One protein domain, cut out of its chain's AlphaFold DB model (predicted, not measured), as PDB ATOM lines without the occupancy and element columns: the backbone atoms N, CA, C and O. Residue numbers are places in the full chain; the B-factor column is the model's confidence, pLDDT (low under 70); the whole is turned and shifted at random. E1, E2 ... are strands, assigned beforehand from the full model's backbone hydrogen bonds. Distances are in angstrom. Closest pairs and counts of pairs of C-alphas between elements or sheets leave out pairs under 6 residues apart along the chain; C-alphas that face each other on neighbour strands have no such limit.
ATOM      1  N   ASN A  30     -34.163  10.082  13.184       75.12
ATOM      2  CA  ASN A  30     -32.889   9.449  13.526       75.12
ATOM      3  C   ASN A  30     -32.024  10.348  14.427       75.12
ATOM      4  O   ASN A  30     -31.439   9.860  15.392       75.12
ATOM      5  N   THR A  31     -32.003  11.656  14.154       85.56
ATOM      6  CA  THR A  31     -31.324  12.667  14.975       85.56
ATOM      7  C   THR A  31     -32.210  13.901  15.132       85.56
ATOM      8  O   THR A  31     -32.806  14.356  14.157       85.56
ATOM      9  N   THR A  32     -32.267  14.481  16.333       89.81
ATOM     10  CA  THR A  32     -32.970  15.749  16.594       89.81
ATOM     11  C   THR A  32     -32.022  16.765  17.226       89.81
ATOM     12  O   THR A  32     -31.419  16.492  18.262       89.81
ATOM     13  N   ILE A  33     -31.929  17.943  16.615       89.38
ATOM     14  CA  ILE A  33     -31.181  19.105  17.093       89.38
ATOM     15  C   ILE A  33     -32.172  20.047  17.780       89.38
ATOM     16  O   ILE A  33     -33.035  20.619  17.121       89.38
ATOM     17  N   ASN A  34     -32.061  20.188  19.100       89.69
ATOM     18  CA  ASN A  34     -32.919  21.069  19.909       89.69
ATOM     19  C   ASN A  34     -32.162  22.268  20.499       89.69
ATOM     20  O   ASN A  34     -32.743  23.053  21.242       89.69
ATOM     21  N   GLU A  35     -30.872  22.399  20.199       83.12
ATOM     22  CA  GLU A  35     -30.015  23.462  20.718       83.12
ATOM     23  C   GLU A  35     -29.336  24.181  19.553       83.12
ATOM     24  O   GLU A  35     -29.074  23.588  18.506       83.12
ATOM     25  N   SER A  36     -29.086  25.475  19.732       86.12
ATOM     26  CA  SER A  36     -28.294  26.277  18.804       86.12
ATOM     27  C   SER A  36     -26.843  25.799  18.782       86.12
ATOM     28  O   SER A  36     -26.320  25.324  19.793       86.12
ATOM     29  N   GLY A  37     -26.161  25.983  17.655       73.56
ATOM     30  CA  GLY A  37     -24.748  25.645  17.525       73.56
ATOM     31  C   GLY A  37     -24.364  25.110  16.153       73.56
ATOM     32  O   GLY A  37     -25.162  25.063  15.217       73.56
ATOM     33  N   THR A  38     -23.103  24.702  16.041       86.00
ATOM     34  CA  THR A  38     -22.540  24.102  14.829       86.00
ATOM     35  C   THR A  38     -22.408  22.594  14.995       86.00
ATOM     36  O   THR A  38     -21.802  22.115  15.954       86.00
ATOM     37  N   TYR A  39     -22.942  21.856  14.029       88.25
ATOM     38  CA  TYR A  39     -22.963  20.404  13.969       88.25
ATOM     39  C   TYR A  39     -22.213  19.956  12.722       88.25
ATOM     40  O   TYR A  39     -22.599  20.301  11.607       88.25
ATOM     41  N   THR A  40     -21.143  19.190  12.911       81.12
ATOM     42  CA  THR A  40     -20.285  18.712  11.822       81.12
ATOM     43  C   THR A  40     -20.404  17.207  11.655       81.12
ATOM     44  O   THR A  40     -20.414  16.491  12.658       81.12
ATOM     45  N   PHE A  41     -20.423  16.718  10.420       84.31
ATOM     46  CA  PHE A  41     -20.294  15.282  10.165       84.31
ATOM     47  C   PHE A  41     -18.811  14.889  10.174       84.31
ATOM     48  O   PHE A  41     -17.955  15.598   9.637       84.31
ATOM     49  N   ASP A  42     -18.508  13.744  10.775       80.62
ATOM     50  CA  ASP A  42     -17.190  13.103  10.756       80.62
ATOM     51  C   ASP A  42     -17.194  11.748  10.022       80.62
ATOM     52  O   ASP A  42     -16.131  11.163   9.795       80.62
ATOM     53  N   GLU A  43     -18.373  11.283   9.602       81.00
ATOM     54  CA  GLU A  43     -18.588  10.096   8.784       81.00
ATOM     55  C   GLU A  43     -19.888  10.183   7.962       81.00
ATOM     56  O   GLU A  43     -20.733  11.056   8.173       81.00
ATOM     57  N   ASP A  44     -20.055   9.254   7.016       85.94
ATOM     58  CA  ASP A  44     -21.298   9.093   6.257       85.94
ATOM     59  C   ASP A  44     -22.441   8.618   7.174       85.94
ATOM     60  O   ASP A  44     -22.333   7.586   7.840       85.94
ATOM     61  N   LEU A  45     -23.584   9.306   7.131       87.38
ATOM     62  CA  LEU A  45     -24.790   8.941   7.865       87.38
ATOM     63  C   LEU A  45     -25.767   8.161   6.973       87.38
ATOM     64  O   LEU A  45     -26.295   8.677   5.983       87.38
ATOM     65  N   ILE A  46     -26.046   6.913   7.360       87.69
ATOM     66  CA  ILE A  46     -26.975   6.015   6.661       87.69
ATOM     67  C   ILE A  46     -28.211   5.768   7.528       87.69
ATOM     68  O   ILE A  46     -28.149   5.115   8.570       87.69
ATOM     69  N   ILE A  47     -29.360   6.245   7.061       85.75
ATOM     70  CA  ILE A  47     -30.652   6.084   7.721       85.75
ATOM     71  C   ILE A  47     -31.263   4.747   7.296       85.75
ATOM     72  O   ILE A  47     -31.701   4.582   6.159       85.75
ATOM     73  N   ALA A  48     -31.245   3.772   8.209       74.81
ATOM     74  CA  ALA A  48     -31.594   2.386   7.888       74.81
ATOM     75  C   ALA A  48     -33.062   1.989   8.140       74.81
ATOM     76  O   ALA A  48     -33.494   0.903   7.756       74.81
ATOM     77  N   GLN A  49     -33.818   2.832   8.842       74.56
ATOM     78  CA  GLN A  49     -35.211   2.571   9.209       74.56
ATOM     79  C   GLN A  49     -36.134   3.571   8.513       74.56
ATOM     80  O   GLN A  49     -35.688   4.640   8.095       74.56
ATOM     81  N   ASN A  50     -37.425   3.238   8.436       76.94
ATOM     82  CA  ASN A  50     -38.473   4.127   7.924       76.94
ATOM     83  C   ASN A  50     -38.766   5.242   8.946       76.94
ATOM     84  O   ASN A  50     -39.816   5.266   9.584       76.94
ATOM     85  N   TYR A  51     -37.789   6.124   9.148       78.62
ATOM     86  CA  TYR A  51     -37.959   7.371   9.877       78.62
ATOM     87  C   TYR A  51     -38.593   8.414   8.969       78.62
ATOM     88  O   TYR A  51     -38.368   8.426   7.757       78.62
ATOM     89  N   GLN A  52     -39.334   9.338   9.572       78.94
ATOM     90  CA  GLN A  52     -39.883  10.456   8.820       78.94
ATOM     91  C   GLN A  52     -38.770  11.378   8.317       78.94
ATOM     92  O   GLN A  52     -38.892  11.963   7.241       78.94
ATOM     93  N   SER A  53     -37.678  11.531   9.073       83.56
ATOM     94  CA  SER A  53     -36.503  12.259   8.595       83.56
ATOM     95  C   SER A  53     -35.193  11.722   9.158       83.56
ATOM     96  O   SER A  53     -35.164  11.126  10.239       83.56
ATOM     97  N   GLY A  54     -34.098  11.958   8.430       88.38
ATOM     98  CA  GLY A  54     -32.747  11.713   8.923       88.38
ATOM     99  C   GLY A  54     -32.402  12.654  10.077       88.38
ATOM    100  O   GLY A  54     -32.106  12.202  11.181       88.38
ATOM    101  N   ILE A  55     -32.500  13.961   9.844       92.06
ATOM    102  CA  ILE A  55     -32.216  14.992  10.851       92.06
ATOM    103  C   ILE A  55     -33.425  15.909  10.994       92.06
ATOM    104  O   ILE A  55     -33.926  16.412   9.996       92.06
ATOM    105  N   LEU A  56     -33.860  16.156  12.227       92.38
ATOM    106  CA  LEU A  56     -34.807  17.214  12.575       92.38
ATOM    107  C   LEU A  56     -34.057  18.377  13.232       92.38
ATOM    108  O   LEU A  56     -33.361  18.171  14.225       92.38
ATOM    109  N   ILE A  57     -34.240  19.590  12.718       91.81
ATOM    110  CA  ILE A  57     -33.790  20.841  13.331       91.81
ATOM    111  C   ILE A  57     -34.989  21.510  13.999       91.81
ATOM    112  O   ILE A  57     -35.966  21.866  13.341       91.81
ATOM    113  N   ASN A  58     -34.893  21.674  15.313       91.00
ATOM    114  CA  ASN A  58     -35.914  22.232  16.191       91.00
ATOM    115  C   ASN A  58     -35.317  23.345  17.075       91.00
ATOM    116  O   ASN A  58     -35.623  23.463  18.261       91.00
ATOM    117  N   ALA A  59     -34.403  24.126  16.499       85.19
ATOM    118  CA  ALA A  59     -33.733  25.253  17.131       85.19
ATOM    119  C   ALA A  59     -33.378  26.319  16.084       85.19
ATOM    120  O   ALA A  59     -33.270  26.020  14.896       85.19
ATOM    121  N   SER A  60     -33.211  27.558  16.546       86.25
ATOM    122  CA  SER A  60     -32.640  28.656  15.752       86.25
ATOM    123  C   SER A  60     -31.119  28.687  15.915       86.25
ATOM    124  O   SER A  60     -30.598  28.057  16.836       86.25
ATOM    125  N   ASP A  61     -30.418  29.436  15.066       83.56
ATOM    126  CA  ASP A  61     -28.960  29.614  15.141       83.56
ATOM    127  C   ASP A  61     -28.209  28.274  15.031       83.56
ATOM    128  O   ASP A  61     -27.362  27.923  15.858       83.56
ATOM    129  N   VAL A  62     -28.575  27.490  14.014       88.50
ATOM    130  CA  VAL A  62     -28.030  26.150  13.758       88.50
ATOM    131  C   VAL A  62     -27.238  26.150  12.460       88.50
ATOM    132  O   VAL A  62     -27.749  26.542  11.416       88.50
ATOM    133  N   ILE A  63     -26.013  25.634  12.512       88.56
ATOM    134  CA  ILE A  63     -25.198  25.349  11.330       88.56
ATOM    135  C   ILE A  63     -25.018  23.836  11.241       88.56
ATOM    136  O   ILE A  63     -24.453  23.235  12.152       88.56
ATOM    137  N   ILE A  64     -25.458  23.223  10.147       93.44
ATOM    138  CA  ILE A  64     -25.079  21.861   9.770       93.44
ATOM    139  C   ILE A  64     -24.007  21.958   8.693       93.44
ATOM    140  O   ILE A  64     -24.268  22.434   7.590       93.44
ATOM    141  N   ASP A  65     -22.815  21.467   9.005       89.44
ATOM    142  CA  ASP A  65     -21.716  21.325   8.058       89.44
ATOM    143  C   ASP A  65     -21.438  19.838   7.826       89.44
ATOM    144  O   ASP A  65     -20.911  19.124   8.681       89.44
ATOM    145  N   GLY A  66     -21.824  19.346   6.656       88.00
ATOM    146  CA  GLY A  66     -21.618  17.953   6.299       88.00
ATOM    147  C   GLY A  66     -20.168  17.585   6.042       88.00
ATOM    148  O   GLY A  66     -19.892  16.399   5.925       88.00
ATOM    149  N   ASN A  67     -19.242  18.545   5.924       86.62
ATOM    150  CA  ASN A  67     -17.841  18.281   5.598       86.62
ATOM    151  C   ASN A  67     -17.674  17.335   4.381       86.62
ATOM    152  O   ASN A  67     -16.799  16.470   4.339       86.62
ATOM    153  N   ASN A  68     -18.575  17.473   3.407       88.81
ATOM    154  CA  ASN A  68     -18.740  16.644   2.212       88.81
ATOM    155  C   ASN A  68     -19.074  15.161   2.470       88.81
ATOM    156  O   ASN A  68     -19.030  14.348   1.544       88.81
ATOM    157  N   PHE A  69     -19.461  14.783   3.687       89.38
ATOM    158  CA  PHE A  69     -20.000  13.457   3.981       89.38
ATOM    159  C   PHE A  69     -21.419  13.276   3.442       89.38
ATOM    160  O   PHE A  69     -22.130  14.221   3.079       89.38
ATOM    161  N   LYS A  70     -21.827  12.009   3.364       93.19
ATOM    162  CA  LYS A  70     -23.137  11.623   2.855       93.19
ATOM    163  C   LYS A  70     -24.187  11.619   3.946       93.19
ATOM    164  O   LYS A  70     -23.975  11.100   5.036       93.19
ATOM    165  N   LEU A  71     -25.371  12.086   3.581       93.81
ATOM    166  CA  LEU A  71     -26.621  11.778   4.253       93.81
ATOM    167  C   LEU A  71     -27.464  10.956   3.282       93.81
ATOM    168  O   LEU A  71     -27.881  11.444   2.232       93.81
ATOM    169  N   THR A  72     -27.700   9.689   3.596       93.06
ATOM    170  CA  THR A  72     -28.426   8.785   2.697       93.06
ATOM    171  C   THR A  72     -29.374   7.879   3.457       93.06
ATOM    172  O   THR A  72     -29.232   7.678   4.661       93.06
ATOM    173  N   THR A  73     -30.340   7.304   2.754       88.94
ATOM    174  CA  THR A  73     -31.262   6.315   3.310       88.94
ATOM    175  C   THR A  73     -31.337   5.077   2.426       88.94
ATOM    176  O   THR A  73     -31.183   5.150   1.206       88.94
ATOM    177  N   ASN A  74     -31.560   3.924   3.054       87.69
ATOM    178  CA  ASN A  74     -31.949   2.684   2.375       87.69
ATOM    179  C   ASN A  74     -33.355   2.213   2.804       87.69
ATOM    180  O   ASN A  74     -33.728   1.066   2.548       87.69
ATOM    181  N   ALA A  75     -34.113   3.096   3.464       86.06
ATOM    182  CA  ALA A  75     -35.488   2.866   3.878       86.06
ATOM    183  C   ALA A  75     -36.380   2.535   2.673       86.06
ATOM    184  O   ALA A  75     -36.238   3.111   1.594       86.06
ATOM    185  N   SER A  76     -37.336   1.623   2.866       85.56
ATOM    186  CA  SER A  76     -38.309   1.279   1.821       85.56
ATOM    187  C   SER A  76     -39.308   2.409   1.570       85.56
ATOM    188  O   SER A  76     -39.871   2.506   0.485       85.56
ATOM    189  N   GLU A  77     -39.536   3.234   2.593       85.25
ATOM    190  CA  GLU A  77     -40.386   4.423   2.561       85.25
ATOM    191  C   GLU A  77     -39.531   5.621   2.989       85.25
ATOM    192  O   GLU A  77     -39.497   5.973   4.171       85.25
ATOM    193  N   PRO A  78     -38.739   6.186   2.064       84.00
ATOM    194  CA  PRO A  78     -37.804   7.244   2.402       84.00
ATOM    195  C   PRO A  78     -38.553   8.541   2.724       84.00
ATOM    196  O   PRO A  78     -39.290   9.051   1.891       84.00
ATOM    197  N   GLY A  79     -38.341   9.083   3.922       88.88
ATOM    198  CA  GLY A  79     -38.863  10.389   4.323       88.88
ATOM    199  C   GLY A  79     -37.984  11.551   3.847       88.88
ATOM    200  O   GLY A  79     -37.547  11.597   2.695       88.88
ATOM    201  N   PHE A  80     -37.711  12.500   4.741       91.75
ATOM    202  CA  PHE A  80     -36.883  13.679   4.474       91.75
ATOM    203  C   PHE A  80     -35.423  13.435   4.872       91.75
ATOM    204  O   PHE A  80     -35.154  12.785   5.879       91.75
ATOM    205  N   GLY A  81     -34.457  13.969   4.128       94.06
ATOM    206  CA  GLY A  81     -33.062  13.956   4.572       94.06
ATOM    207  C   GLY A  81     -32.914  14.814   5.823       94.06
ATOM    208  O   GLY A  81     -32.651  14.308   6.917       94.06
ATOM    209  N   ILE A  82     -33.179  16.107   5.659       94.69
ATOM    210  CA  ILE A  82     -33.209  17.096   6.734       94.69
ATOM    211  C   ILE A  82     -34.593  17.728   6.781       94.69
ATOM    212  O   ILE A  82     -35.142  18.115   5.752       94.69
ATOM    213  N   TYR A  83     -35.140  17.855   7.980       92.75
ATOM    214  CA  TYR A  83     -36.368  18.569   8.263       92.75
ATOM    215  C   TYR A  83     -36.060  19.750   9.184       92.75
ATOM    216  O   TYR A  83     -35.605  19.568  10.307       92.75
ATOM    217  N   VAL A  84     -36.314  20.966   8.711       90.44
ATOM    218  CA  VAL A  84     -36.343  22.183   9.513       90.44
ATOM    219  C   VAL A  84     -37.776  22.483   9.953       90.44
ATOM    220  O   VAL A  84     -38.608  22.881   9.136       90.44
ATOM    221  N   GLY A  85     -38.017  22.322  11.255       76.56
ATOM    222  CA  GLY A  85     -39.157  22.876  11.975       76.56
ATOM    223  C   GLY A  85     -40.403  21.998  12.108       76.56
ATOM    224  O   GLY A  85     -41.119  21.749  11.143       76.56
ATOM    225  N   GLU A  86     -40.768  21.659  13.348       66.12
ATOM    226  CA  GLU A  86     -42.122  21.217  13.710       66.12
ATOM    227  C   GLU A  86     -42.845  22.303  14.522       66.12
ATOM    228  O   GLU A  86     -42.665  22.424  15.729       66.12
ATOM    229  N   GLY A  87     -43.695  23.104  13.873       61.97
ATOM    230  CA  GLY A  87     -44.682  23.942  14.571       61.97
ATOM    231  C   GLY A  87     -44.173  25.211  15.275       61.97
ATOM    232  O   GLY A  87     -44.974  25.862  15.948       61.97
ATOM    233  N   TYR A  88     -42.908  25.606  15.101       67.06
ATOM    234  CA  TYR A  88     -42.344  26.856  15.636       67.06
ATOM    235  C   TYR A  88     -41.580  27.637  14.557       67.06
ATOM    236  O   TYR A  88     -40.987  27.029  13.675       67.06
ATOM    237  N   ASN A  89     -41.578  28.974  14.662       76.50
ATOM    238  CA  ASN A  89     -40.866  29.889  13.759       76.50
ATOM    239  C   ASN A  89     -39.357  29.915  14.059       76.50
ATOM    240  O   ASN A  89     -38.900  30.773  14.816       76.50
ATOM    241  N   PHE A  90     -38.593  28.980  13.492       85.44
ATOM    242  CA  PHE A  90     -37.131  28.947  13.645       85.44
ATOM    243  C   PHE A  90     -36.441  29.956  12.732       85.44
ATOM    244  O   PHE A  90     -36.967  30.288  11.673       85.44
ATOM    245  N   THR A  91     -35.266  30.455  13.118       86.19
ATOM    246  CA  THR A  91     -34.518  31.422  12.307       86.19
ATOM    247  C   THR A  91     -33.022  31.131  12.262       86.19
ATOM    248  O   THR A  91     -32.494  30.496  13.171       86.19
ATOM    249  N   ASN A  92     -32.338  31.657  11.242       82.94
ATOM    250  CA  ASN A  92     -30.877  31.646  11.132       82.94
ATOM    251  C   ASN A  92     -30.315  30.214  11.116       82.94
ATOM    252  O   ASN A  92     -29.670  29.760  12.061       82.94
ATOM    253  N   ILE A  93     -30.638  29.482  10.052       90.06
ATOM    254  CA  ILE A  93     -30.235  28.085   9.879       90.06
ATOM    255  C   ILE A  93     -29.397  27.968   8.614       90.06
ATOM    256  O   ILE A  93     -29.840  28.364   7.542       90.06
ATOM    257  N   GLU A  94     -28.212  27.388   8.730       91.19
ATOM    258  CA  GLU A  94     -27.308  27.132   7.612       91.19
ATOM    259  C   GLU A  94     -27.118  25.622   7.445       91.19
ATOM    260  O   GLU A  94     -26.821  24.911   8.403       91.19
ATOM    261  N   ILE A  95     -27.280  25.123   6.223       95.00
ATOM    262  CA  ILE A  95     -27.028  23.729   5.852       95.00
ATOM    263  C   ILE A  95     -26.035  23.736   4.693       95.00
ATOM    264  O   ILE A  95     -26.335  24.284   3.630       95.00
ATOM    265  N   LYS A  96     -24.856  23.135   4.882       93.69
ATOM    266  CA  LYS A  96     -23.795  23.158   3.871       93.69
ATOM    267  C   LYS A  96     -22.959  21.897   3.772       93.69
ATOM    268  O   LYS A  96     -22.923  21.094   4.702       93.69
ATOM    269  N   ASN A  97     -22.238  21.776   2.656       91.56
ATOM    270  CA  ASN A  97     -21.206  20.764   2.419       91.56
ATOM    271  C   ASN A  97     -21.734  19.328   2.588       91.56
ATOM    272  O   ASN A  97     -21.122  18.522   3.282       91.56
ATOM    273  N   LEU A  98     -22.900  19.002   2.023       94.25
ATOM    274  CA  LEU A  98     -23.544  17.692   2.193       94.25
ATOM    275  C   LEU A  98     -23.804  16.987   0.867       94.25
ATOM    276  O   LEU A  98     -24.271  17.591  -0.094       94.25
ATOM    277  N   ASN A  99     -23.624  15.669   0.871       94.25
ATOM    278  CA  ASN A  99     -24.048  14.785  -0.213       94.25
ATOM    279  C   ASN A  99     -25.343  14.058   0.182       94.25
ATOM    280  O   ASN A  99     -25.306  13.051   0.893       94.25
ATOM    281  N   ILE A 100     -26.501  14.550  -0.258       94.81
ATOM    282  CA  ILE A 100     -27.820  14.051   0.161       94.81
ATOM    283  C   ILE A 100     -28.395  13.119  -0.908       94.81
ATOM    284  O   ILE A 100     -28.444  13.462  -2.091       94.81
ATOM    285  N   SER A 101     -28.852  11.923  -0.518       93.06
ATOM    286  CA  SER A 101     -29.367  10.956  -1.498       93.06
ATOM    287  C   SER A 101     -30.469  10.018  -1.012       93.06
ATOM    288  O   SER A 101     -30.538   9.678   0.166       93.06
ATOM    289  N   ASN A 102     -31.282   9.539  -1.962       91.88
ATOM    290  CA  ASN A 102     -32.300   8.490  -1.794       91.88
ATOM    291  C   ASN A 102     -33.501   8.847  -0.897       91.88
ATOM    292  O   ASN A 102     -34.267   7.959  -0.527       91.88
ATOM    293  N   PHE A 103     -33.685  10.121  -0.547       91.38
ATOM    294  CA  PHE A 103     -34.846  10.593   0.215       91.38
ATOM    295  C   PHE A 103     -36.026  10.966  -0.704       91.38
ATOM    296  O   PHE A 103     -35.808  11.330  -1.859       91.38
ATOM    297  N   GLU A 104     -37.272  10.952  -0.204       89.31
ATOM    298  CA  GLU A 104     -38.400  11.562  -0.941       89.31
ATOM    299  C   GLU A 104     -38.136  13.061  -1.119       89.31
ATOM    300  O   GLU A 104     -38.239  13.595  -2.228       89.31
ATOM    301  N   ARG A 105     -37.739  13.726  -0.025       89.19
ATOM    302  CA  ARG A 105     -37.278  15.118  -0.035       89.19
ATOM    303  C   ARG A 105     -35.886  15.224   0.561       89.19
ATOM    304  O   ARG A 105     -35.648  14.681   1.634       89.19
ATOM    305  N   GLY A 106     -34.976  15.936  -0.091       92.44
ATOM    306  CA  GLY A 106     -33.621  16.115   0.436       92.44
ATOM    307  C   GLY A 106     -33.646  16.977   1.695       92.44
ATOM    308  O   GLY A 106     -33.302  16.511   2.780       92.44
ATOM    309  N   ILE A 107     -34.123  18.211   1.554       92.38
ATOM    310  CA  ILE A 107     -34.294  19.167   2.649       92.38
ATOM    311  C   ILE A 107     -35.730  19.687   2.629       92.38
ATOM    312  O   ILE A 107     -36.203  20.182   1.610       92.38
ATOM    313  N   TYR A 108     -36.426  19.581   3.753       90.00
ATOM    314  CA  TYR A 108     -37.779  20.086   3.944       90.00
ATOM    315  C   TYR A 108     -37.765  21.185   5.007       90.00
ATOM    316  O   TYR A 108     -37.302  20.962   6.119       90.00
ATOM    317  N   ILE A 109     -38.250  22.372   4.666       87.19
ATOM    318  CA  ILE A 109     -38.241  23.573   5.498       87.19
ATOM    319  C   ILE A 109     -39.686  24.012   5.688       87.19
ATOM    320  O   ILE A 109     -40.410  24.216   4.715       87.19
ATOM    321  N   CYS A 110     -40.119  24.133   6.935       84.12
ATOM    322  CA  CYS A 110     -41.486  24.500   7.274       84.12
ATOM    323  C   CYS A 110     -41.476  25.466   8.455       84.12
ATOM    324  O   CYS A 110     -40.901  25.136   9.492       84.12
ATOM    325  N   ASN A 111     -42.129  26.628   8.332       77.00
ATOM    326  CA  ASN A 111     -42.167  27.631   9.404       77.00
ATOM    327  C   ASN A 111     -40.765  28.045   9.872       77.00
ATOM    328  O   ASN A 111     -40.501  28.134  11.065       77.00
ATOM    329  N   ALA A 112     -39.844  28.296   8.940       81.31
ATOM    330  CA  ALA A 112     -38.505  28.770   9.278       81.31
ATOM    331  C   ALA A 112     -38.085  29.953   8.404       81.31
ATOM    332  O   ALA A 112     -38.487  30.061   7.250       81.31
ATOM    333  N   ASN A 113     -37.283  30.847   8.975       79.25
ATOM    334  CA  ASN A 113     -36.809  32.078   8.358       79.25
ATOM    335  C   ASN A 113     -35.284  32.126   8.300       79.25
ATOM    336  O   ASN A 113     -34.611  31.505   9.117       79.25
ATOM    337  N   ARG A 114     -34.730  32.887   7.356       78.00
ATOM    338  CA  ARG A 114     -33.281  33.044   7.173       78.00
ATOM    339  C   ARG A 114     -32.583  31.686   7.127       78.00
ATOM    340  O   ARG A 114     -31.707  31.397   7.943       78.00
ATOM    341  N   VAL A 115     -33.039  30.834   6.209       84.50
ATOM    342  CA  VAL A 115     -32.473  29.498   5.997       84.50
ATOM    343  C   VAL A 115     -31.599  29.515   4.750       84.50
ATOM    344  O   VAL A 115     -32.083  29.849   3.671       84.50
ATOM    345  N   SER A 116     -30.326  29.148   4.874       87.31
ATOM    346  CA  SER A 116     -29.403  29.005   3.749       87.31
ATOM    347  C   SER A 116     -29.031  27.542   3.516       87.31
ATOM    348  O   SER A 116     -28.730  26.794   4.443       87.31
ATOM    349  N   VAL A 117     -29.066  27.127   2.252       90.12
ATOM    350  CA  VAL A 117     -28.640  25.808   1.781       90.12
ATOM    351  C   VAL A 117     -27.628  26.014   0.667       90.12
ATOM    352  O   VAL A 117     -27.976  26.535  -0.396       90.12
ATOM    353  N   HIS A 118     -26.379  25.617   0.889       90.56
ATOM    354  CA  HIS A 118     -25.339  25.825  -0.116       90.56
ATOM    355  C   HIS A 118     -24.256  24.763  -0.116       90.56
ATOM    356  O   HIS A 118     -24.086  24.028   0.852       90.56
ATOM    357  N   ASN A 119     -23.548  24.647  -1.236       91.12
ATOM    358  CA  ASN A 119     -22.518  23.630  -1.434       91.12
ATOM    359  C   ASN A 119     -23.000  22.202  -1.105       91.12
ATOM    360  O   ASN A 119     -22.292  21.411  -0.484       91.12
ATOM    361  N   CYS A 120     -24.250  21.887  -1.453       92.81
ATOM    362  CA  CYS A 120     -24.820  20.553  -1.288       92.81
ATOM    363  C   CYS A 120     -25.033  19.880  -2.647       92.81
ATOM    364  O   CYS A 120     -25.428  20.524  -3.620       92.81
ATOM    365  N   GLU A 121     -24.837  18.567  -2.703       92.69
ATOM    366  CA  GLU A 121     -25.140  17.744  -3.871       92.69
ATOM    367  C   GLU A 121     -26.324  16.818  -3.583       92.69
ATOM    368  O   GLU A 121     -26.382  16.148  -2.549       92.69
ATOM    369  N   PHE A 122     -27.281  16.774  -4.511       91.00
ATOM    370  CA  PHE A 122     -28.515  16.005  -4.363       91.00
ATOM    371  C   PHE A 122     -28.610  14.896  -5.410       91.00
ATOM    372  O   PHE A 122     -28.529  15.167  -6.609       91.00
ATOM    373  N   HIS A 123     -28.843  13.651  -4.988       90.06
ATOM    374  CA  HIS A 123     -28.955  12.499  -5.891       90.06
ATOM    375  C   HIS A 123     -30.172  11.627  -5.606       90.06
ATOM    376  O   HIS A 123     -30.399  11.233  -4.467       90.06
ATOM    377  N   ASN A 124     -30.867  11.195  -6.662       88.31
ATOM    378  CA  ASN A 124     -31.986  10.255  -6.548       88.31
ATOM    379  C   ASN A 124     -33.021  10.713  -5.500       88.31
ATOM    380  O   ASN A 124     -33.352   9.987  -4.565       88.31
ATOM    381  N   ILE A 125     -33.454  11.966  -5.626       87.06
ATOM    382  CA  ILE A 125     -34.411  12.611  -4.731       87.06
ATOM    383  C   ILE A 125     -35.551  13.180  -5.577       87.06
ATOM    384  O   ILE A 125     -35.324  13.769  -6.639       87.06
ATOM    385  N   SER A 126     -36.791  13.002  -5.120       83.25
ATOM    386  CA  SER A 126     -37.968  13.484  -5.851       83.25
ATOM    387  C   SER A 126     -38.116  15.007  -5.777       83.25
ATOM    388  O   SER A 126     -38.432  15.622  -6.797       83.25
ATOM    389  N   GLU A 127     -37.870  15.604  -4.605       84.12
ATOM    390  CA  GLU A 127     -37.843  17.058  -4.366       84.12
ATOM    391  C   GLU A 127     -36.576  17.428  -3.568       84.12
ATOM    392  O   GLU A 127     -36.479  17.145  -2.376       84.12
ATOM    393  N   ASN A 128     -35.563  18.011  -4.220       87.81
ATOM    394  CA  ASN A 128     -34.247  18.223  -3.591       87.81
ATOM    395  C   ASN A 128     -34.327  19.117  -2.345       87.81
ATOM    396  O   ASN A 128     -33.873  18.730  -1.272       87.81
ATOM    397  N   ILE A 129     -34.973  20.270  -2.473       86.44
ATOM    398  CA  ILE A 129     -35.269  21.206  -1.398       86.44
ATOM    399  C   ILE A 129     -36.758  21.565  -1.484       86.44
ATOM    400  O   ILE A 129     -37.347  21.660  -2.557       86.44
ATOM    401  N   PHE A 130     -37.419  21.737  -0.355       84.06
ATOM    402  CA  PHE A 130     -38.832  22.071  -0.306       84.06
ATOM    403  C   PHE A 130     -39.059  23.013   0.863       84.06
ATOM    404  O   PHE A 130     -38.860  22.603   1.998       84.06
ATOM    405  N   ALA A 131     -39.478  24.248   0.599       80.19
ATOM    406  CA  ALA A 131     -39.758  25.239   1.631       80.19
ATOM    407  C   ALA A 131     -41.250  25.596   1.628       80.19
ATOM    408  O   ALA A 131     -41.874  25.697   0.574       80.19
ATOM    409  N   ILE A 132     -41.869  25.741   2.796       76.38
ATOM    410  CA  ILE A 132     -43.254  26.204   2.928       76.38
ATOM    411  C   ILE A 132     -43.433  27.064   4.177       76.38
ATOM    412  O   ILE A 132     -42.772  26.845   5.187       76.38
ATOM    413  N   ASP A 133     -44.407  27.976   4.093       65.69
ATOM    414  CA  ASP A 133     -44.919  28.789   5.197       65.69
ATOM    415  C   ASP A 133     -43.816  29.507   5.984       65.69
ATOM    416  O   ASP A 133     -43.431  29.097   7.066       65.69
ATOM    417  N   GLY A 134     -43.315  30.611   5.428       56.59
ATOM    418  CA  GLY A 134     -42.128  31.311   5.915       56.59
ATOM    419  C   GLY A 134     -40.861  30.730   5.286       56.59
ATOM    420  O   GLY A 134     -40.809  29.565   4.925       56.59
ATOM    421  N   ALA A 135     -39.803  31.472   5.046       57.50
ATOM    422  CA  ALA A 135     -39.563  32.894   5.021       57.50
ATOM    423  C   ALA A 135     -38.229  33.025   4.247       57.50
ATOM    424  O   ALA A 135     -37.917  32.141   3.450       57.50
ATOM    425  N   GLU A 136     -37.488  34.113   4.385       70.06
ATOM    426  CA  GLU A 136     -36.234  34.376   3.666       70.06
ATOM    427  C   GLU A 136     -35.338  33.123   3.532       70.06
ATOM    428  O   GLU A 136     -34.811  32.598   4.515       70.06
ATOM    429  N   PHE A 137     -35.224  32.604   2.307       77.44
ATOM    430  CA  PHE A 137     -34.552  31.346   1.990       77.44
ATOM    431  C   PHE A 137     -33.530  31.570   0.880       77.44
ATOM    432  O   PHE A 137     -33.823  32.225  -0.120       77.44
ATOM    433  N   TYR A 138     -32.348  30.989   1.056       79.56
ATOM    434  CA  TYR A 138     -31.221  31.122   0.146       79.56
ATOM    435  C   TYR A 138     -30.753  29.737  -0.297       79.56
ATOM    436  O   TYR A 138     -30.323  28.942   0.534       79.56
ATOM    437  N   ALA A 139     -30.794  29.456  -1.600       83.94
ATOM    438  CA  ALA A 139     -30.222  28.239  -2.180       83.94
ATOM    439  C   ALA A 139     -29.261  28.588  -3.309       83.94
ATOM    440  O   ALA A 139     -29.695  29.026  -4.373       83.94
ATOM    441  N   TYR A 140     -27.973  28.371  -3.074       85.81
ATOM    442  CA  TYR A 140     -26.903  28.734  -3.997       85.81
ATOM    443  C   TYR A 140     -25.777  27.710  -3.957       85.81
ATOM    444  O   TYR A 140     -25.621  27.002  -2.968       85.81
ATOM    445  N   LEU A 141     -24.978  27.628  -5.019       88.94
ATOM    446  CA  LEU A 141     -23.842  26.710  -5.116       88.94
ATOM    447  C   LEU A 141     -24.229  25.252  -4.835       88.94
ATOM    448  O   LEU A 141     -23.422  24.487  -4.328       88.94
ATOM    449  N   ASN A 142     -25.466  24.842  -5.114       90.06
ATOM    450  CA  ASN A 142     -25.853  23.441  -4.976       90.06
ATOM    451  C   ASN A 142     -25.729  22.727  -6.316       90.06
ATOM    452  O   ASN A 142     -26.018  23.306  -7.363       90.06
ATOM    453  N   LYS A 143     -25.372  21.444  -6.279       90.19
ATOM    454  CA  LYS A 143     -25.444  20.550  -7.430       90.19
ATOM    455  C   LYS A 143     -26.766  19.798  -7.410       90.19
ATOM    456  O   LYS A 143     -26.984  18.857  -6.644       90.19
ATOM    457  N   ILE A 144     -27.671  20.246  -8.268       85.00
ATOM    458  CA  ILE A 144     -29.040  19.762  -8.359       85.00
ATOM    459  C   ILE A 144     -29.136  18.809  -9.548       85.00
ATOM    460  O   ILE A 144     -29.343  19.218 -10.693       85.00
ATOM    461  N   ASN A 145     -29.020  17.511  -9.273       80.06
ATOM    462  CA  ASN A 145     -29.264  16.498 -10.294       80.06
ATOM    463  C   ASN A 145     -30.771  16.386 -10.581       80.06
ATOM    464  O   ASN A 145     -31.618  16.729  -9.746       80.06
ATOM    465  N   LYS A 146     -31.107  15.915 -11.788       69.44
ATOM    466  CA  LYS A 146     -32.486  15.840 -12.288       69.44
ATOM    467  C   LYS A 146     -33.417  15.136 -11.289       69.44
ATOM    468  O   LYS A 146     -33.284  13.939 -11.044       69.44
ATOM    469  N   SER A 147     -34.379  15.886 -10.756       65.25
ATOM    470  CA  SER A 147     -35.430  15.397  -9.860       65.25
ATOM    471  C   SER A 147     -36.739  15.170 -10.618       65.25
ATOM    472  O   SER A 147     -37.001  15.787 -11.653       65.25
ATOM    473  N   GLU A 148     -37.579  14.264 -10.116       53.66
ATOM    474  CA  GLU A 148     -38.836  13.898 -10.780       53.66
ATOM    475  C   GLU A 148     -39.941  14.958 -10.630       53.66
ATOM    476  O   GLU A 148     -40.844  15.015 -11.467       53.66
ATOM    477  N   ARG A 149     -39.905  15.797  -9.579       54.53
ATOM    478  CA  ARG A 149     -41.007  16.724  -9.239       54.53
ATOM    479  C   ARG A 149     -40.623  18.209  -9.189       54.53
ATOM    480  O   ARG A 149     -41.504  19.059  -9.041       54.53
ATOM    481  N   GLY A 150     -39.356  18.538  -9.436       53.41
ATOM    482  CA  GLY A 150     -38.816  19.885  -9.249       53.41
ATOM    483  C   GLY A 150     -38.180  20.037  -7.866       53.41
ATOM    484  O   GLY A 150     -38.563  19.372  -6.910       53.41
ATOM    485  N   SER A 151     -37.157  20.880  -7.780       56.81
ATOM    486  CA  SER A 151     -36.141  20.844  -6.720       56.81
ATOM    487  C   SER A 151     -36.323  21.855  -5.584       56.81
ATOM    488  O   SER A 151     -35.526  21.795  -4.667       56.81
ATOM    489  N   VAL A 152     -37.282  22.785  -5.658       58.53
ATOM    490  CA  VAL A 152     -37.528  23.905  -4.724       58.53
ATOM    491  C   VAL A 152     -38.995  24.318  -4.881       58.53
ATOM    492  O   VAL A 152     -39.474  24.549  -5.993       58.53
ATOM    493  N   ARG A 153     -39.753  24.400  -3.787       58.31
ATOM    494  CA  ARG A 153     -41.132  24.920  -3.772       58.31
ATOM    495  C   ARG A 153     -41.179  26.070  -2.768       58.31
ATOM    496  O   ARG A 153     -40.555  25.947  -1.731       58.31
ATOM    497  N   SER A 154     -41.878  27.152  -3.126       53.59
ATOM    498  CA  SER A 154     -42.201  28.340  -2.312       53.59
ATOM    499  C   SER A 154     -41.036  29.057  -1.611       53.59
ATOM    500  O   SER A 154     -40.841  28.942  -0.410       53.59
ATOM    501  N   GLY A 155     -40.350  29.907  -2.368       51.56
ATOM    502  CA  GLY A 155     -39.416  30.922  -1.885       51.56
ATOM    503  C   GLY A 155     -38.651  31.485  -3.083       51.56
ATOM    504  O   GLY A 155     -38.517  30.767  -4.079       51.56
ATOM    505  N   PRO A 156     -38.192  32.742  -3.057       47.56
ATOM    506  CA  PRO A 156     -37.254  33.185  -4.070       47.56
ATOM    507  C   PRO A 156     -35.990  32.318  -3.948       47.56
ATOM    508  O   PRO A 156     -35.499  32.103  -2.842       47.56
ATOM    509  N   ILE A 157     -35.458  31.801  -5.062       58.62
ATOM    510  CA  ILE A 157     -34.090  31.256  -5.096       58.62
ATOM    511  C   ILE A 157     -33.171  32.480  -5.090       58.62
ATOM    512  O   ILE A 157     -32.608  32.893  -6.098       58.62
ATOM    513  N   ALA A 158     -33.167  33.167  -3.953       53.47
ATOM    514  CA  ALA A 158     -32.304  34.288  -3.695       53.47
ATOM    515  C   ALA A 158     -30.907  33.707  -3.549       53.47
ATOM    516  O   ALA A 158     -30.612  33.015  -2.581       53.47
ATOM    517  N   SER A 159     -30.039  33.952  -4.510       69.19
ATOM    518  CA  SER A 159     -28.616  33.740  -4.293       69.19
ATOM    519  C   SER A 159     -28.045  35.007  -3.706       69.19
ATOM    520  O   SER A 159     -28.307  36.052  -4.291       69.19
ATOM    521  N   PRO A 160     -27.288  34.990  -2.601       70.56
ATOM    522  CA  PRO A 160     -26.561  36.172  -2.159       70.56
ATOM    523  C   PRO A 160     -25.638  36.685  -3.275       70.56
ATOM    524  O   PRO A 160     -25.200  35.925  -4.144       70.56
ATOM    525  N   LYS A 161     -25.363  37.992  -3.277       74.19
ATOM    526  CA  LYS A 161     -24.306  38.549  -4.124       74.19
ATOM    527  C   LYS A 161     -22.981  38.091  -3.523       74.19
ATOM    528  O   LYS A 161     -22.806  38.138  -2.310       74.19
ATOM    529  N   VAL A 162     -22.077  37.610  -4.351       75.44
ATOM    530  CA  VAL A 162     -20.801  37.034  -3.941       75.44
ATOM    531  C   VAL A 162     -19.679  37.613  -4.772       75.44
ATOM    532  O   VAL A 162     -19.840  37.853  -5.968       75.44
ATOM    533  N   VAL A 163     -18.536  37.812  -4.126       73.62
ATOM    534  CA  VAL A 163     -17.261  37.982  -4.823       73.62
ATOM    535  C   VAL A 163     -16.645  36.597  -4.932       73.62
ATOM    536  O   VAL A 163     -16.481  35.923  -3.912       73.62
ATOM    537  N   TYR A 164     -16.345  36.151  -6.146       80.31
ATOM    538  CA  TYR A 164     -15.807  34.819  -6.397       80.31
ATOM    539  C   TYR A 164     -14.743  34.824  -7.483       80.31
ATOM    540  O   TYR A 164     -14.688  35.720  -8.318       80.31
ATOM    541  N   GLU A 165     -13.902  33.797  -7.468       83.00
ATOM    542  CA  GLU A 165     -12.980  33.497  -8.557       83.00
ATOM    543  C   GLU A 165     -13.517  32.337  -9.402       83.00
ATOM    544  O   GLU A 165     -13.919  31.317  -8.838       83.00
ATOM    545  N   TYR A 166     -13.512  32.501 -10.726       84.06
ATOM    546  CA  TYR A 166     -13.853  31.483 -11.726       84.06
ATOM    547  C   TYR A 166     -12.854  31.573 -12.886       84.06
ATOM    548  O   TYR A 166     -12.559  32.667 -13.368       84.06
ATOM    549  N   ASP A 167     -12.253  30.447 -13.278       86.25
ATOM    550  CA  ASP A 167     -11.170  30.391 -14.277       86.25
ATOM    551  C   ASP A 167     -10.018  31.397 -14.035       86.25
ATOM    552  O   ASP A 167      -9.382  31.911 -14.960       86.25
ATOM    553  N   GLY A 168      -9.724  31.682 -12.760       83.69
ATOM    554  CA  GLY A 168      -8.671  32.615 -12.347       83.69
ATOM    555  C   GLY A 168      -9.013  34.097 -12.539       83.69
ATOM    556  O   GLY A 168      -8.129  34.944 -12.398       83.69
ATOM    557  N   GLN A 169     -10.266  34.425 -12.865       77.94
ATOM    558  CA  GLN A 169     -10.784  35.791 -12.908       77.94
ATOM    559  C   GLN A 169     -11.746  36.032 -11.749       77.94
ATOM    560  O   GLN A 169     -12.484  35.139 -11.341       77.94
ATOM    561  N   GLU A 170     -11.716  37.246 -11.206       82.12
ATOM    562  CA  GLU A 170     -12.601  37.645 -10.119       82.12
ATOM    563  C   GLU A 170     -13.868  38.292 -10.666       82.12
ATOM    564  O   GLU A 170     -13.820  39.190 -11.507       82.12
ATOM    565  N   PHE A 171     -14.998  37.859 -10.129       76.81
ATOM    566  CA  PHE A 171     -16.317  38.345 -10.471       76.81
ATOM    567  C   PHE A 171     -17.057  38.744  -9.204       76.81
ATOM    568  O   PHE A 171     -16.881  38.163  -8.134       76.81
ATOM    569  N   THR A 172     -17.926  39.739  -9.338       76.25
ATOM    570  CA  THR A 172     -18.884  40.100  -8.298       76.25
ATOM    571  C   THR A 172     -20.284  39.931  -8.866       76.25
ATOM    572  O   THR A 172     -20.769  40.794  -9.597       76.25
ATOM    573  N   TYR A 173     -20.937  38.815  -8.545       73.88
ATOM    574  CA  TYR A 173     -22.217  38.438  -9.149       73.88
ATOM    575  C   TYR A 173     -23.093  37.622  -8.188       73.88
ATOM    576  O   TYR A 173     -22.718  37.399  -7.042       73.88
ATOM    577  N   ARG A 174     -24.289  37.204  -8.612       77.81
ATOM    578  CA  ARG A 174     -25.113  36.242  -7.860       77.81
ATOM    579  C   ARG A 174     -24.832  34.839  -8.389       77.81
ATOM    580  O   ARG A 174     -24.872  34.628  -9.592       77.81
ATOM    581  N   LEU A 175     -24.571  33.888  -7.497       81.44
ATOM    582  CA  LEU A 175     -24.339  32.491  -7.873       81.44
ATOM    583  C   LEU A 175     -25.562  31.650  -7.535       81.44
ATOM    584  O   LEU A 175     -25.869  31.458  -6.365       81.44
ATOM    585  N   GLY A 176     -26.287  31.169  -8.540       84.69
ATOM    586  CA  GLY A 176     -27.405  30.234  -8.397       84.69
ATOM    587  C   GLY A 176     -26.934  28.817  -8.127       84.69
ATOM    588  O   GLY A 176     -25.935  28.581  -7.446       84.69
ATOM    589  N   ASN A 177     -27.673  27.849  -8.648       87.06
ATOM    590  CA  ASN A 177     -27.361  26.436  -8.500       87.06
ATOM    591  C   ASN A 177     -26.856  25.860  -9.821       87.06
ATOM    592  O   ASN A 177     -27.231  26.309 -10.904       87.06
ATOM    593  N   TYR A 178     -26.017  24.835  -9.731       88.50
ATOM    594  CA  TYR A 178     -25.668  24.021 -10.882       88.50
ATOM    595  C   TYR A 178     -26.760  22.978 -11.106       88.50
ATOM    596  O   TYR A 178     -27.167  22.263 -10.185       88.50
ATOM    597  N   TYR A 179     -27.196  22.856 -12.352       85.12
ATOM    598  CA  TYR A 179     -28.173  21.864 -12.767       85.12
ATOM    599  C   TYR A 179     -27.535  20.946 -13.802       85.12
ATOM    600  O   TYR A 179     -26.930  21.423 -14.760       85.12
ATOM    601  N   ASP A 180     -27.716  19.636 -13.638       79.62
ATOM    602  CA  ASP A 180     -27.331  18.656 -14.659       79.62
ATOM    603  C   ASP A 180     -28.265  18.799 -15.874       79.62
ATOM    604  O   ASP A 180     -29.361  18.228 -15.941       79.62
ATOM    605  N   LEU A 181     -27.868  19.685 -16.784       71.19
ATOM    606  CA  LEU A 181     -28.612  20.097 -17.962       71.19
ATOM    607  C   LEU A 181     -27.818  19.773 -19.219       71.19
ATOM    608  O   LEU A 181     -26.593  19.776 -19.227       71.19
ATOM    609  N   ASN A 182     -28.535  19.546 -20.318       66.62
ATOM    610  CA  ASN A 182     -27.903  19.355 -21.621       66.62
ATOM    611  C   ASN A 182     -27.116  20.617 -22.034       66.62
ATOM    612  O   ASN A 182     -27.554  21.729 -21.742       66.62
ATOM    613  N   ASP A 183     -26.037  20.446 -22.808       65.56
ATOM    614  CA  ASP A 183     -25.053  21.470 -23.238       65.56
ATOM    615  C   ASP A 183     -25.601  22.699 -24.009       65.56
ATOM    616  O   ASP A 183     -24.842  23.502 -24.547       65.56
ATOM    617  N   SER A 184     -26.918  22.878 -24.116       72.50
ATOM    618  CA  SER A 184     -27.547  23.962 -24.877       72.50
ATOM    619  C   SER A 184     -27.489  25.341 -24.212       72.50
ATOM    620  O   SER A 184     -27.889  26.320 -24.844       72.50
ATOM    621  N   TYR A 185     -27.037  25.435 -22.961       80.62
ATOM    622  CA  TYR A 185     -27.014  26.682 -22.196       80.62
ATOM    623  C   TYR A 185     -25.684  27.423 -22.342       80.62
ATOM    624  O   TYR A 185     -24.603  26.827 -22.237       80.62
ATOM    625  N   LYS A 186     -25.782  28.730 -22.591       81.25
ATOM    626  CA  LYS A 186     -24.645  29.612 -22.838       81.25
ATOM    627  C   LYS A 186     -24.352  30.500 -21.637       81.25
ATOM    628  O   LYS A 186     -25.268  30.898 -20.927       81.25
ATOM    629  N   ASP A 187     -23.065  30.748 -21.484       83.44
ATOM    630  CA  ASP A 187     -22.438  31.741 -20.624       83.44
ATOM    631  C   ASP A 187     -21.614  32.590 -21.608       83.44
ATOM    632  O   ASP A 187     -20.569  32.153 -22.097       83.44
ATOM    633  N   ASP A 188     -22.209  33.679 -22.091       82.50
ATOM    634  CA  ASP A 188     -21.687  34.510 -23.177       82.50
ATOM    635  C   ASP A 188     -20.594  35.475 -22.679       82.50
ATOM    636  O   ASP A 188     -19.796  35.951 -23.496       82.50
ATOM    637  N   ASP A 189     -20.539  35.769 -21.374       80.06
ATOM    638  CA  ASP A 189     -19.525  36.629 -20.747       80.06
ATOM    639  C   ASP A 189     -18.434  35.853 -19.978       80.06
ATOM    640  O   ASP A 189     -17.450  36.457 -19.543       80.06
ATOM    641  N   ASN A 190     -18.545  34.521 -19.921       85.81
ATOM    642  CA  ASN A 190     -17.606  33.592 -19.293       85.81
ATOM    643  C   ASN A 190     -17.385  33.894 -17.801       85.81
ATOM    644  O   ASN A 190     -16.265  33.763 -17.294       85.81
ATOM    645  N   ASN A 191     -18.442  34.322 -17.109       83.25
ATOM    646  CA  ASN A 191     -18.416  34.583 -15.672       83.25
ATOM    647  C   ASN A 191     -18.761  33.332 -14.834       83.25
ATOM    648  O   ASN A 191     -18.788  33.400 -13.605       83.25
ATOM    649  N   GLY A 192     -19.027  32.191 -15.477       86.94
ATOM    650  CA  GLY A 192     -19.435  30.943 -14.835       86.94
ATOM    651  C   GLY A 192     -20.948  30.828 -14.617       86.94
ATOM    652  O   GLY A 192     -21.452  29.779 -14.217       86.94
ATOM    653  N   VAL A 193     -21.727  31.858 -14.921       86.50
ATOM    654  CA  VAL A 193     -23.182  31.883 -14.781       86.50
ATOM    655  C   VAL A 193     -23.825  31.847 -16.160       86.50
ATOM    656  O   VAL A 193     -23.456  32.552 -17.087       86.50
ATOM    657  N   ILE A 194     -24.815  30.979 -16.314       84.81
ATOM    658  CA  ILE A 194     -25.596  30.866 -17.539       84.81
ATOM    659  C   ILE A 194     -26.515  32.093 -17.653       84.81
ATOM    660  O   ILE A 194     -27.332  32.346 -16.771       84.81
ATOM    661  N   ASP A 195     -26.477  32.785 -18.795       78.75
ATOM    662  CA  ASP A 195     -27.249  34.020 -19.043       78.75
ATOM    663  C   ASP A 195     -28.766  33.810 -19.170       78.75
ATOM    664  O   ASP A 195     -29.561  34.749 -19.262       78.75
ATOM    665  N   SER A 196     -29.191  32.552 -19.267       78.31
ATOM    666  CA  SER A 196     -30.589  32.167 -19.422       78.31
ATOM    667  C   SER A 196     -31.175  31.675 -18.109       78.31
ATOM    668  O   SER A 196     -30.651  30.751 -17.493       78.31
ATOM    669  N   VAL A 197     -32.351  32.195 -17.756       74.62
ATOM    670  CA  VAL A 197     -33.131  31.696 -16.619       74.62
ATOM    671  C   VAL A 197     -33.455  30.218 -16.820       74.62
ATOM    672  O   VAL A 197     -34.102  29.831 -17.802       74.62
ATOM    673  N   ILE A 198     -33.074  29.386 -15.856       73.19
ATOM    674  CA  ILE A 198     -33.428  27.970 -15.860       73.19
ATOM    675  C   ILE A 198     -34.757  27.793 -15.143       73.19
ATOM    676  O   ILE A 198     -34.933  28.134 -13.976       73.19
ATOM    677  N   SER A 199     -35.725  27.261 -15.889       70.19
ATOM    678  CA  SER A 199     -37.073  27.002 -15.395       70.19
ATOM    679  C   SER A 199     -37.321  25.500 -15.335       70.19
ATOM    680  O   SER A 199     -37.487  24.851 -16.369       70.19
ATOM    681  N   ILE A 200     -37.348  24.933 -14.129       65.06
ATOM    682  CA  ILE A 200     -37.612  23.506 -13.908       65.06
ATOM    683  C   ILE A 200     -38.879  23.392 -13.060       65.06
ATOM    684  O   ILE A 200     -38.893  23.747 -11.882       65.06
ATOM    685  N   SER A 201     -39.959  22.863 -13.643       65.56
ATOM    686  CA  SER A 201     -41.270  22.760 -12.982       65.56
ATOM    687  C   SER A 201     -41.805  24.142 -12.556       65.56
ATOM    688  O   SER A 201     -42.111  24.959 -13.419       65.56
ATOM    689  N   ARG A 202     -41.944  24.406 -11.250       59.72
ATOM    690  CA  ARG A 202     -42.407  25.684 -10.671       59.72
ATOM    691  C   ARG A 202     -41.266  26.569 -10.152       59.72
ATOM    692  O   ARG A 202     -41.525  27.475  -9.367       59.72
ATOM    693  N   MET A 203     -40.027  26.265 -10.531       65.25
ATOM    694  CA  MET A 203     -38.843  27.020 -10.129       65.25
ATOM    695  C   MET A 203     -38.331  27.880 -11.268       65.25
ATOM    696  O   MET A 203     -38.348  27.439 -12.419       65.25
ATOM    697  N   HIS A 204     -37.775  29.026 -10.899       69.06
ATOM    698  CA  HIS A 204     -36.955  29.861 -11.757       69.06
ATOM    699  C   HIS A 204     -35.654  30.136 -11.008       69.06
ATOM    700  O   HIS A 204     -35.691  30.737  -9.936       69.06
ATOM    701  N   ASP A 205     -34.534  29.650 -11.538       74.19
ATOM    702  CA  ASP A 205     -33.208  30.093 -11.113       74.19
ATOM    703  C   ASP A 205     -32.718  31.115 -12.146       74.19
ATOM    704  O   ASP A 205     -32.514  30.746 -13.311       74.19
ATOM    705  N   PRO A 206     -32.629  32.402 -11.774       73.94
ATOM    706  CA  PRO A 206     -32.172  33.451 -12.671       73.94
ATOM    707  C   PRO A 206     -30.650  33.507 -12.831       73.94
ATOM    708  O   PRO A 206     -30.199  34.175 -13.755       73.94
ATOM    709  N   TYR A 207     -29.878  32.812 -11.985       82.94
ATOM    710  CA  TYR A 207     -28.409  32.811 -12.028       82.94
ATOM    711  C   TYR A 207     -27.804  31.402 -12.033       82.94
ATOM    712  O   TYR A 207     -26.902  31.111 -11.245       82.94
ATOM    713  N   PRO A 208     -28.284  30.488 -12.885       85.38
ATOM    714  CA  PRO A 208     -27.840  29.108 -12.841       85.38
ATOM    715  C   PRO A 208     -26.355  28.988 -13.190       85.38
ATOM    716  O   PRO A 208     -25.862  29.646 -14.100       85.38
ATOM    717  N   LEU A 209     -25.637  28.113 -12.493       88.19
ATOM    718  CA  LEU A 209     -24.203  27.934 -12.710       88.19
ATOM    719  C   LEU A 209     -23.933  27.103 -13.963       88.19
ATOM    720  O   LEU A 209     -24.600  26.096 -14.217       88.19
ATOM    721  N   LYS A 210     -22.898  27.494 -14.701       88.31
ATOM    722  CA  LYS A 210     -22.353  26.769 -15.847       88.31
ATOM    723  C   LYS A 210     -21.679  25.466 -15.432       88.31
ATOM    724  O   LYS A 210     -21.809  24.462 -16.130       88.31
ATOM    725  N   GLU A 211     -20.997  25.485 -14.291       87.38
ATOM    726  CA  GLU A 211     -20.229  24.363 -13.760       87.38
ATOM    727  C   GLU A 211     -20.458  24.158 -12.260       87.38
ATOM    728  O   GLU A 211     -21.174  24.914 -11.601       87.38
ATOM    729  N   THR A 212     -19.874  23.089 -11.723       82.88
ATOM    730  CA  THR A 212     -20.056  22.687 -10.333       82.88
ATOM    731  C   THR A 212     -19.407  23.662  -9.345       82.88
ATOM    732  O   THR A 212     -18.412  24.301  -9.685       82.88
ATOM    733  N   PRO A 213     -19.893  23.705  -8.093       77.81
ATOM    734  CA  PRO A 213     -19.361  24.575  -7.040       77.81
ATOM    735  C   PRO A 213     -17.851  24.457  -6.785       77.81
ATOM    736  O   PRO A 213     -17.234  25.449  -6.416       77.81
ATOM    737  N   ASP A 214     -17.240  23.293  -7.040       81.19
ATOM    738  CA  ASP A 214     -15.788  23.075  -6.900       81.19
ATOM    739  C   ASP A 214     -14.931  24.018  -7.768       81.19
ATOM    740  O   ASP A 214     -13.749  24.213  -7.488       81.19
ATOM    741  N   ASN A 215     -15.522  24.617  -8.807       82.56
ATOM    742  CA  ASN A 215     -14.848  25.551  -9.710       82.56
ATOM    743  C   ASN A 215     -14.943  27.016  -9.245       82.56
ATOM    744  O   ASN A 215     -14.499  27.909  -9.964       82.56
ATOM    745  N   TYR A 216     -15.502  27.270  -8.056       82.75
ATOM    746  CA  TYR A 216     -15.696  28.607  -7.497       82.75
ATOM    747  C   TYR A 216     -14.959  28.764  -6.170       82.75
ATOM    748  O   TYR A 216     -15.123  27.964  -5.249       82.75
ATOM    749  N   VAL A 217     -14.209  29.858  -6.025       80.44
ATOM    750  CA  VAL A 217     -13.636  30.263  -4.731       80.44
ATOM    751  C   VAL A 217     -14.370  31.497  -4.232       80.44
ATOM    752  O   VAL A 217     -14.171  32.588  -4.761       80.44
ATOM    753  N   ILE A 218     -15.219  31.336  -3.213       76.19
ATOM    754  CA  ILE A 218     -15.960  32.452  -2.608       76.19
ATOM    755  C   ILE A 218     -15.031  33.269  -1.713       76.19
ATOM    756  O   ILE A 218     -14.435  32.740  -0.774       76.19
ATOM    757  N   LYS A 219     -14.941  34.568  -1.996       65.31
ATOM    758  CA  LYS A 219     -14.166  35.541  -1.219       65.31
ATOM    759  C   LYS A 219     -15.055  36.307  -0.245       65.31
ATOM    760  O   LYS A 219     -14.680  36.483   0.909       65.31
ATOM    761  N   GLU A 220     -16.245  36.717  -0.690       61.34
ATOM    762  CA  GLU A 220     -17.178  37.534   0.098       61.34
ATOM    763  C   GLU A 220     -18.642  37.188  -0.207       61.34
ATOM    764  O   GLU A 220     -18.955  36.729  -1.308       61.34
ATOM    765  N   LEU A 221     -19.541  37.427   0.757       66.88
ATOM    766  CA  LEU A 221     -20.961  37.064   0.704       66.88
ATOM    767  C   LEU A 221     -21.849  38.218   1.193       66.88
ATOM    768  O   LEU A 221     -21.666  38.729   2.296       66.88
ATOM    769  N   TYR A 222     -22.850  38.580   0.394       61.56
ATOM    770  CA  TYR A 222     -23.770  39.688   0.634       61.56
ATOM    771  C   TYR A 222     -25.222  39.213   0.488       61.56
ATOM    772  O   TYR A 222     -25.726  39.010  -0.624       61.56
ATOM    773  N   TYR A 223     -25.915  39.036   1.611       64.00
ATOM    774  CA  TYR A 223     -27.335  38.685   1.606       64.00
ATOM    775  C   TYR A 223     -28.193  39.908   1.248       64.00
ATOM    776  O   TYR A 223     -27.968  40.987   1.799       64.00
ATOM    777  N   PRO A 224     -29.152  39.783   0.312       51.00
ATOM    778  CA  PRO A 224     -30.071  40.869   0.011       51.00
ATOM    779  C   PRO A 224     -31.049  41.096   1.169       51.00
ATOM    780  O   PRO A 224     -31.489  40.153   1.816       51.00
ATOM    781  N   THR A 225     -31.456  42.343   1.388       49.16
ATOM    782  CA  THR A 225     -32.584  42.664   2.270       49.16
ATOM    783  C   THR A 225     -33.887  42.109   1.699       49.16
ATOM    784  O   THR A 225     -34.223  42.342   0.534       49.16
ATOM    785  N   VAL A 226     -34.645  41.394   2.530       48.88
ATOM    786  CA  VAL A 226     -35.975  40.883   2.181       48.88
ATOM    787  C   VAL A 226     -37.043  41.774   2.807       48.88
ATOM    788  O   VAL A 226     -37.112  41.910   4.028       48.88
ATOM    789  N   GLU A 227     -37.911  42.364   1.982       43.22
ATOM    790  CA  GLU A 227     -39.111  43.027   2.493       43.22
ATOM    791  C   GLU A 227     -40.183  41.968   2.780       43.22
ATOM    792  O   GLU A 227     -40.658  41.255   1.890       43.22
ATOM    793  N   ASN A 228     -40.578  41.853   4.050       41.84
ATOM    794  CA  ASN A 228     -41.684  40.995   4.467       41.84
ATOM    795  C   ASN A 228     -43.020  41.592   3.999       41.84
ATOM    796  O   ASN A 228     -43.686  42.335   4.723       41.84
ATOM    797  N   LEU A 229     -43.446  41.228   2.796       38.28
ATOM    798  CA  LEU A 229     -44.821  41.414   2.354       38.28
ATOM    799  C   LEU A 229     -45.651  40.284   2.962       38.28
ATOM    800  O   LEU A 229     -45.576  39.178   2.468       38.28
ATOM    801  N   SER A 230     -46.336  40.561   4.078       40.53
ATOM    802  CA  SER A 230     -47.408  39.791   4.755       40.53
ATOM    803  C   SER A 230     -47.320  38.242   4.873       40.53
ATOM    804  O   SER A 230     -46.720  37.527   4.092       40.53
ATOM    805  N   ARG A 231     -48.019  37.633   5.850       38.62
ATOM    806  CA  ARG A 231     -47.998  36.157   6.072       38.62
ATOM    807  C   ARG A 231     -48.525  35.292   4.904       38.62
ATOM    808  O   ARG A 231     -48.555  34.072   5.022       38.62
ATOM    809  N   TYR A 232     -49.042  35.919   3.848       37.59
ATOM    810  CA  TYR A 232     -49.662  35.268   2.692       37.59
ATOM    811  C   TYR A 232     -49.086  35.726   1.351       37.59
ATOM    812  O   TYR A 232     -49.437  35.145   0.323       37.59
ATOM    813  N   GLU A 233     -48.232  36.746   1.342       41.22
ATOM    814  CA  GLU A 233     -47.504  37.154   0.150       41.22
ATOM    815  C   GLU A 233     -46.111  36.522   0.209       41.22
ATOM    816  O   GLU A 233     -45.526  36.311   1.272       41.22
ATOM    817  N   LYS A 234     -45.620  36.078  -0.947       43.28
ATOM    818  CA  LYS A 234     -44.288  35.484  -1.030       43.28
ATOM    819  C   LYS A 234     -43.265  36.585  -0.732       43.28
ATOM    820  O   LYS A 234     -43.450  37.690  -1.245       43.28
ATOM    821  N   PRO A 235     -42.201  36.310   0.043       41.38
ATOM    822  CA  PRO A 235     -41.145  37.287   0.259       41.38
ATOM    823  C   PRO A 235     -40.588  37.719  -1.099       41.38
ATOM    824  O   PRO A 235     -40.154  36.884  -1.895       41.38
ATOM    825  N   MET A 236     -40.651  39.020  -1.376       37.12
ATOM    826  CA  MET A 236     -40.019  39.608  -2.548       37.12
ATOM    827  C   MET A 236     -38.623  40.024  -2.100       37.12
ATOM    828  O   MET A 236     -38.478  40.826  -1.177       37.12
ATOM    829  N   ILE A 237     -37.584  39.457  -2.713       41.72
ATOM    830  CA  ILE A 237     -36.267  40.078  -2.602       41.72
ATOM    831  C   ILE A 237     -36.426  41.453  -3.262       41.72
ATOM    832  O   ILE A 237     -36.869  41.534  -4.407       41.72
ATOM    833  N   VAL A 238     -36.108  42.531  -2.557       36.12
ATOM    834  CA  VAL A 238     -36.111  43.870  -3.152       36.12
ATOM    835  C   VAL A 238     -34.700  44.127  -3.649       36.12
ATOM    836  O   VAL A 238     -33.880  44.760  -2.999       36.12
TER     837      VAL A 238
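What this domain is: This is residues 30 to 238 of the 428 residues of the protein "S_layer_C domain-containing protein" of Methanococcus voltae (strain ATCC BAA-1334 / A3) (UniProt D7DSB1). The larger part of this model, residues 30 to 140, is a chain wound in stacked turns, a solenoid with three walls of parallel strands: E1 E4 E7 E10 E13, E2 E5 E8 E11 E14 and E3 E6 E9 E12. Beyond its last turn come long links, an antiparallel sheet in the order E16 E15 E19, the small antiparallel hairpin E17 and E18, and a tail, residues 223 to 238. The printed part has 209 residues, with no named helix and 19 named strands, E1 to E19 in order along the chain. The class is all strand, with under half of the residues, 89 of 209, in named elements. The whole is compact, with a radius of gyration of the C-alphas of 16.4 A, and spans 47 by 38 by 31 A.

Where its parts are: Find C-alpha 30 at (-32.889, 9.449, 13.526), where E1, residues 30 to 33, begins. Its sheet goes on with E4, residues 53 to 57, E7, residues 80 to 84, E10, residues 105 to 110, and E13, residues 127 to 132, which is 12.9 A long. The second sheet has E2, residues 37 to 40, E5, residues 62 to 65, E8, residues 90 to 96, E11, residues 112 to 118, and E14, residues 137 to 140. E8 starts at C-alpha 90, (-37.131, 28.947, 13.645), and is 17.5 A long; E11 is 16.4 A. The third sheet has E3, residues 45 to 47, E6, residues 70 to 73, E9, residues 99 to 101, and E12, residues 121 to 123. Farther on look for E15, residues 161 to 166, 14.7 A, E16, residues 169 to 174, 15.2 A, E17, residues 198 to 200, E18, residues 203 to 205, and E19, residues 217 to 222, 14.8 A, which ends at C-alpha 222, (-23.770, 39.688, 0.634).

How they stand to each other: Start at E7, an inner strand, parallel to E10 at 18 degrees; N 84 and O 108 are within hydrogen-bond range at 2.8 A. In the second sheet E8 and E11 are parallel at 7 degrees, with N 95 and O 116 at 2.8 A. In the third, E6 and E9 are parallel at 11 degrees, with N 71 and O 99 at 2.9 A. The three form a stack of sheets, sheets face to face in turn: the first faces the second, 10.2 A centre to centre with strands at 32 degrees, and the third, 8.7 A with strands at 69 degrees. The closest C-alphas of E6 and E7 are those of Leu 71 and Gly 81, 6.8 A apart. E11 runs on into E12 across a break of 2 residues, at 89 degrees. Next look at residues 143 to 144, which pair in parallel with residues 121 to 122 of E12 and with residues 178 to 179. E15 and E16 form a hairpin, antiparallel at 151 degrees, with N 164 and O 171 at 2.9 A. E15 and E19 are antiparallel at 169 degrees, with N 222 and O 161 at 2.7 A. E17 and E18 form a hairpin at 160 degrees, with N 198 and O 205 at 2.9 A. E14 and E15 are apart.

The domain as a whole: The two C-alphas farthest apart, those of Gln 49 and Asp 189, are 48.0 A from each other. The printed part has no cut. The long links are E14 to E15, E16 to E17 and E18 to E19. Mean pLDDT of the printed part is 78.0; look for values under 70 in 47 residues, among them residues 146 to 159 and 219 to 238.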